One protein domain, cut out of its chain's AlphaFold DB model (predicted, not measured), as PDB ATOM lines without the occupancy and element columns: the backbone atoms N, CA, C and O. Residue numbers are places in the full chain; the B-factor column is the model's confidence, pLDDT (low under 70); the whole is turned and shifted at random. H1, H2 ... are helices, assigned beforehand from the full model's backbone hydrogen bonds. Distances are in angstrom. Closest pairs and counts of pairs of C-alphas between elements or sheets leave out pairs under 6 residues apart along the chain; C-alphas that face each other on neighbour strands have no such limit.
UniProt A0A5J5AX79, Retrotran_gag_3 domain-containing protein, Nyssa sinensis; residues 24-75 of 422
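Overview. This is residues 24 to 75 of the 422 residues of the protein "Retrotran_gag_3 domain-containing protein" of Nyssa sinensis (UniProt A0A5J5AX79). What does one see first? There is little regular structure: one helix, H1, with a long loop, residues 24 to 51, that runs alongside it and turns back into it, and a tiny helix, H2, off its other end. How is it made up? The 52 printed residues hold two named helices, H1 then H2, and no named strand; the class is all helix, with 18 residues in named elements. The whole is loose, with a radius of gyration of the C-alphas of 12.5 A, and spans 40 by 22 by 14 A.

Along the chain. Where is H1? Residues 52 to 65, 19.6 A long, begin at C-alpha (169.116, 187.207, 140.193). Where is H2? Residues 70 to 73 end at C-alpha (156.096, 175.624, 136.489).

Arrangement. How do they stand? H1 and H2 are near each other, with 5 pairs of C-alphas within 10 A, joined by a tight link. What of their backbones? In H1, 9 of 10 O i to N i+4 pairs are within hydrogen-bond range; H2 is too short for one.

Size, cuts and confidence. What stands free? Residues 48 to 53, of which 52 to 53 belong to H1. Where is confidence low? Eleven residues have pLDDT under 70, among them 24 to 27; the printed part has no cut.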
ATOM      1  N   ASP A  24     153.673 156.680 148.304       56.94
ATOM      2  CA  ASP A  24     155.064 156.421 148.708       56.94
ATOM      3  C   ASP A  24     156.010 156.098 147.531       56.94
ATOM      4  O   ASP A  24     157.196 155.832 147.744       56.94
ATOM      5  N   GLU A  25     155.515 156.086 146.289       68.69
ATOM      6  CA  GLU A  25     156.340 155.782 145.117       68.69
ATOM      7  C   GLU A  25     157.200 156.999 144.710       68.69
ATOM      8  O   GLU A  25     156.644 158.075 144.486       68.69
ATOM      9  N   PRO A  26     158.531 156.859 144.518       63.78
ATOM     10  CA  PRO A  26     159.400 157.967 144.098       63.78
ATOM     11  C   PRO A  26     159.030 158.607 142.747       63.78
ATOM     12  O   PRO A  26     159.449 159.729 142.465       63.78
ATOM     13  N   SER A  27     158.260 157.897 141.917       64.88
ATOM     14  CA  SER A  27     157.718 158.364 140.634       64.88
ATOM     15  C   SER A  27     156.512 159.303 140.784       64.88
ATOM     16  O   SER A  27     156.116 159.943 139.812       64.88
ATOM     17  N   ASN A  28     155.884 159.366 141.965       71.88
ATOM     18  CA  ASN A  28     154.663 160.137 142.184       71.88
ATOM     19  C   ASN A  28     154.976 161.654 142.204       71.88
ATOM     20  O   ASN A  28     155.807 162.084 143.008       71.88
ATOM     21  N   PRO A  29     154.300 162.497 141.393       68.06
ATOM     22  CA  PRO A  29     154.505 163.952 141.392       68.06
ATOM     23  C   PRO A  29     154.307 164.637 142.754       68.06
ATOM     24  O   PRO A  29     154.892 165.686 143.012       68.06
ATOM     25  N   TYR A  30     153.507 164.039 143.642       69.44
ATOM     26  CA  TYR A  30     153.228 164.540 144.991       69.44
ATOM     27  C   TYR A  30     154.130 163.915 146.072       69.44
ATOM     28  O   TYR A  30     153.895 164.134 147.260       69.44
ATOM     29  N   TYR A  31     155.164 163.154 145.692       74.81
ATOM     30  CA  TYR A  31     156.075 162.514 146.641       74.81
ATOM     31  C   TYR A  31     156.830 163.550 147.497       74.81
ATOM     32  O   TYR A  31     157.613 164.378 147.006       74.81
ATOM     33  N   LEU A  32     156.607 163.477 148.809       72.50
ATOM     34  CA  LEU A  32     157.322 164.238 149.828       72.50
ATOM     35  C   LEU A  32     158.444 163.364 150.384       72.50
ATOM     36  O   LEU A  32     158.193 162.365 151.056       72.50
ATOM     37  N   HIS A  33     159.693 163.738 150.110       70.50
ATOM     38  CA  HIS A  33     160.827 163.023 150.679       70.50
ATOM     39  C   HIS A  33     161.008 163.422 152.150       70.50
ATOM     40  O   HIS A  33     160.737 164.557 152.531       70.50
ATOM     41  N   HIS A  34     161.554 162.531 152.980       69.31
ATOM     42  CA  HIS A  34     161.773 162.765 154.416       69.31
ATOM     43  C   HIS A  34     162.694 163.967 154.743       69.31
ATOM     44  O   HIS A  34     162.806 164.364 155.897       69.31
ATOM     45  N   SER A  35     163.354 164.560 153.740       65.88
ATOM     46  CA  SER A  35     164.123 165.811 153.846       65.88
ATOM     47  C   SER A  35     163.305 167.093 153.621       65.88
ATOM     48  O   SER A  35     163.862 168.188 153.709       65.88
ATOM     49  N   ASP A  36     162.027 166.984 153.253       73.62
ATOM     50  CA  ASP A  36     161.194 168.094 152.778       73.62
ATOM     51  C   ASP A  36     160.459 168.786 153.932       73.62
ATOM     52  O   ASP A  36     159.232 168.788 154.007       73.62
ATOM     53  N   SER A  37     161.219 169.395 154.843       75.25
ATOM     54  CA  SER A  37     160.648 170.123 155.978       75.25
ATOM     55  C   SER A  37     160.132 171.524 155.594       75.25
ATOM     56  O   SER A  37     160.795 172.260 154.849       75.25
ATOM     57  N   PRO A  38     158.957 171.943 156.108       70.94
ATOM     58  CA  PRO A  38     158.431 173.285 155.878       70.94
ATOM     59  C   PRO A  38     159.355 174.327 156.520       70.94
ATOM     60  O   PRO A  38     159.639 174.277 157.715       70.94
ATOM     61  N   GLY A  39     159.836 175.275 155.713       72.12
ATOM     62  CA  GLY A  39     160.824 176.275 156.130       72.12
ATOM     63  C   GLY A  39     162.288 175.910 155.843       72.12
ATOM     64  O   GLY A  39     163.171 176.692 156.190       72.12
ATOM     65  N   GLN A  40     162.580 174.780 155.183       77.69
ATOM     66  CA  GLN A  40     163.940 174.495 154.713       77.69
ATOM     67  C   GLN A  40     164.401 175.547 153.685       77.69
ATOM     68  O   GLN A  40     163.784 175.740 152.637       77.69
ATOM     69  N   MET A  41     165.523 176.204 153.975       77.00
ATOM     70  CA  MET A  41     166.133 177.220 153.116       77.00
ATOM     71  C   MET A  41     166.751 176.575 151.862       77.00
ATOM     72  O   MET A  41     167.834 176.003 151.930       77.00
ATOM     73  N   LEU A  42     166.061 176.673 150.720       81.56
ATOM     74  CA  LEU A  42     166.500 176.076 149.446       81.56
ATOM     75  C   LEU A  42     167.740 176.760 148.842       81.56
ATOM     76  O   LEU A  42     168.555 176.108 148.197       81.56
ATOM     77  N   VAL A  43     167.884 178.072 149.055       81.56
ATOM     78  CA  VAL A  43     169.031 178.881 148.619       81.56
ATOM     79  C   VAL A  43     169.422 179.805 149.769       81.56
ATOM     80  O   VAL A  43     168.583 180.538 150.285       81.56
ATOM     81  N   SER A  44     170.693 179.773 150.176       80.56
ATOM     82  CA  SER A  44     171.218 180.578 151.291       80.56
ATOM     83  C   SER A  44     171.527 182.032 150.927       80.56
ATOM     84  O   SER A  44     171.613 182.891 151.803       80.56
ATOM     85  N   GLN A  45     171.682 182.324 149.635       80.56
ATOM     86  CA  GLN A  45     171.828 183.685 149.127       80.56
ATOM     87  C   GLN A  45     170.462 184.380 149.124       80.56
ATOM     88  O   GLN A  45     169.503 183.877 148.538       80.56
ATOM     89  N   GLN A  46     170.377 185.551 149.755       80.56
ATOM     90  CA  GLN A  46     169.203 186.424 149.660       80.56
ATOM     91  C   GLN A  46     169.192 187.137 148.299       80.56
ATOM     92  O   GLN A  46     170.250 187.373 147.713       80.56
ATOM     93  N   LEU A  47     168.009 187.467 147.776       83.19
ATOM     94  CA  LEU A  47     167.876 188.138 146.483       83.19
ATOM     95  C   LEU A  47     168.126 189.649 146.632       83.19
ATOM     96  O   LEU A  47     167.329 190.351 147.246       83.19
ATOM     97  N   THR A  48     169.198 190.145 146.011       77.69
ATOM     98  CA  THR A  48     169.627 191.561 146.026       77.69
ATOM     99  C   THR A  48     169.420 192.233 144.657       77.69
ATOM    100  O   THR A  48     169.936 193.311 144.383       77.69
ATOM    101  N   GLY A  49     168.686 191.582 143.746       80.06
ATOM    102  CA  GLY A  49     168.450 192.048 142.376       80.06
ATOM    103  C   GLY A  49     169.611 191.729 141.431       80.06
ATOM    104  O   GLY A  49     169.441 190.937 140.507       80.06
ATOM    105  N   GLU A  50     170.805 192.267 141.691       86.44
ATOM    106  CA  GLU A  50     172.006 192.039 140.861       86.44
ATOM    107  C   GLU A  50     172.403 190.554 140.756       86.44
ATOM    108  O   GLU A  50     172.894 190.096 139.725       86.44
ATOM    109  N   ASN A  51     172.119 189.767 141.797       88.50
ATOM    110  CA  ASN A  51     172.434 188.342 141.863       88.50
ATOM    111  C   ASN A  51     171.345 187.425 141.272       88.50
ATOM    112  O   ASN A  51     171.500 186.203 141.323       88.50
ATOM    113  N   TYR A  52     170.272 187.974 140.684       88.38
ATOM    114  CA  TYR A  52     169.116 187.207 140.193       88.38
ATOM    115  C   TYR A  52     169.494 186.045 139.259       88.38
ATOM    116  O   TYR A  52     168.933 184.957 139.373       88.38
ATOM    117  N   THR A  53     170.474 186.221 138.369       86.50
ATOM    118  CA  THR A  53     170.900 185.197 137.390       86.50
ATOM    119  C   THR A  53     171.627 184.001 138.016       86.50
ATOM    120  O   THR A  53     171.657 182.923 137.420       86.50
ATOM    121  N   ASN A  54     172.199 184.167 139.209       87.44
ATOM    122  CA  ASN A  54     172.830 183.090 139.976       87.44
ATOM    123  C   ASN A  54     171.846 182.511 141.000       87.44
ATOM    124  O   ASN A  54     171.757 181.293 141.148       87.44
ATOM    125  N   TRP A  55     171.050 183.375 141.635       92.06
ATOM    126  CA  TRP A  55     170.002 182.997 142.578       92.06
ATOM    127  C   TRP A  55     168.925 182.117 141.929       92.06
ATOM    128  O   TRP A  55     168.629 181.039 142.435       92.06
ATOM    129  N   SER A  56     168.396 182.520 140.768       89.19
ATOM    130  CA  SER A  56     167.384 181.752 140.025       89.19
ATOM    131  C   SER A  56     167.905 180.383 139.590       89.19
ATOM    132  O   SER A  56     167.217 179.386 139.783       89.19
ATOM    133  N   ARG A  57     169.145 180.296 139.092       87.44
ATOM    134  CA  ARG A  57     169.788 179.013 138.758       87.44
ATOM    135  C   ARG A  57     169.944 178.113 139.983       87.44
ATOM    136  O   ARG A  57     169.603 176.937 139.903       87.44
ATOM    137  N   ALA A  58     170.402 178.651 141.115       86.31
ATOM    138  CA  ALA A  58     170.501 177.894 142.363       86.31
ATOM    139  C   ALA A  58     169.123 177.396 142.844       86.31
ATOM    140  O   ALA A  58     168.993 176.235 143.224       86.31
ATOM    141  N   MET A  59     168.092 178.241 142.757       88.38
ATOM    142  CA  MET A  59     166.717 177.912 143.142       88.38
ATOM    143  C   MET A  59     166.113 176.829 142.236       88.38
ATOM    144  O   MET A  59     165.536 175.866 142.734       88.38
ATOM    145  N   LEU A  60     166.299 176.936 140.917       85.88
ATOM    146  CA  LEU A  60     165.856 175.932 139.943       85.88
ATOM    147  C   LEU A  60     166.543 174.580 140.169       85.88
ATOM    148  O   LEU A  60     165.868 173.554 140.164       85.88
ATOM    149  N   ILE A  61     167.857 174.564 140.430       84.25
ATOM    150  CA  ILE A  61     168.597 173.332 140.750       84.25
ATOM    151  C   ILE A  61     168.090 172.723 142.066       84.25
ATOM    152  O   ILE A  61     167.830 171.521 142.116       84.25
ATOM    153  N   ALA A  62     167.888 173.533 143.112       84.12
ATOM    154  CA  ALA A  62     167.358 173.066 144.393       84.12
ATOM    155  C   ALA A  62     165.934 172.485 144.266       84.12
ATOM    156  O   ALA A  62     165.629 171.463 144.875       84.12
ATOM    157  N   LEU A  63     165.069 173.088 143.444       84.12
ATOM    158  CA  LEU A  63     163.721 172.578 143.168       84.12
ATOM    159  C   LEU A  63     163.733 171.315 142.295       84.12
ATOM    160  O   LEU A  63     162.956 170.394 142.551       84.12
ATOM    161  N   PHE A  64     164.621 171.245 141.300       80.94
ATOM    162  CA  PHE A  64     164.782 170.088 140.417       80.94
ATOM    163  C   PHE A  64     165.277 168.852 141.179       80.94
ATOM    164  O   PHE A  64     164.649 167.800 141.107       80.94
ATOM    165  N   VAL A  65     166.335 168.988 141.990       80.12
ATOM    166  CA  VAL A  65     166.883 167.891 142.817       80.12
ATOM    167  C   VAL A  65     165.849 167.337 143.807       80.12
ATOM    168  O   VAL A  65     165.881 166.156 144.137       80.12
ATOM    169  N   LYS A  66     164.898 168.167 144.250       75.75
ATOM    170  CA  LYS A  66     163.806 167.776 145.156       75.75
ATOM    171  C   LYS A  66     162.537 167.278 144.442       75.75
ATOM    172  O   LYS A  66     161.530 167.013 145.102       75.75
ATOM    173  N   ASN A  67     162.569 167.191 143.110       76.25
ATOM    174  CA  ASN A  67     161.433 166.899 142.231       76.25
ATOM    175  C   ASN A  67     160.208 167.815 142.466       76.25
ATOM    176  O   ASN A  67     159.064 167.391 142.341       76.25
ATOM    177  N   LYS A  68     160.435 169.081 142.853       75.06
ATOM    178  CA  LYS A  68     159.378 170.074 143.145       75.06
ATOM    179  C   LYS A  68     159.215 171.147 142.063       75.06
ATOM    180  O   LYS A  68     158.393 172.046 142.217       75.06
ATOM    181  N   LEU A  69     159.968 171.067 140.963       71.00
ATOM    182  CA  LEU A  69     159.934 172.069 139.890       71.00
ATOM    183  C   LEU A  69     158.532 172.220 139.262       71.00
ATOM    184  O   LEU A  69     158.105 173.340 138.994       71.00
ATOM    185  N   GLY A  70     157.784 171.119 139.117       68.88
ATOM    186  CA  GLY A  70     156.434 171.123 138.540       68.88
ATOM    187  C   GLY A  70     155.387 171.930 139.325       68.88
ATOM    188  O   GLY A  70     154.412 172.370 138.728       68.88
ATOM    189  N   PHE A  71     155.607 172.196 140.620       73.38
ATOM    190  CA  PHE A  71     154.746 173.084 141.420       73.38
ATOM    191  C   PHE A  71     155.004 174.578 141.154       73.38
ATOM    192  O   PHE A  71     154.163 175.411 141.473       73.38
ATOM    193  N   VAL A  72     156.169 174.928 140.596       72.69
ATOM    194  CA  VAL A  72     156.543 176.315 140.249       72.69
ATOM    195  C   VAL A  72     156.263 176.609 138.773       72.69
ATOM    196  O   VAL A  72     155.904 177.727 138.423       72.69
ATOM    197  N   ASP A  73     156.393 175.590 137.925       68.19
ATOM    198  CA  ASP A  73     156.096 175.624 136.489       68.19
ATOM    199  C   ASP A  73     154.594 175.430 136.171       68.19
ATOM    200  O   ASP A  73     154.161 175.607 135.039       68.19
ATOM    201  N   GLY A  74     153.775 175.044 137.160       67.00
ATOM    202  CA  GLY A  74     152.343 174.752 136.983       67.00
ATOM    203  C   GLY A  74     152.039 173.402 136.316       67.00
ATOM    204  O   GLY A  74     150.880 172.995 136.258       67.00
ATOM    205  N   SER A  75     153.071 172.675 135.873       72.56
ATOM    206  CA  SER A  75     152.982 171.317 135.313       72.56
ATOM    207  C   SER A  75     152.396 170.270 136.283       72.56
ATOM    208  O   SER A  75     151.968 169.206 135.839       72.56
TER     209      SER A  75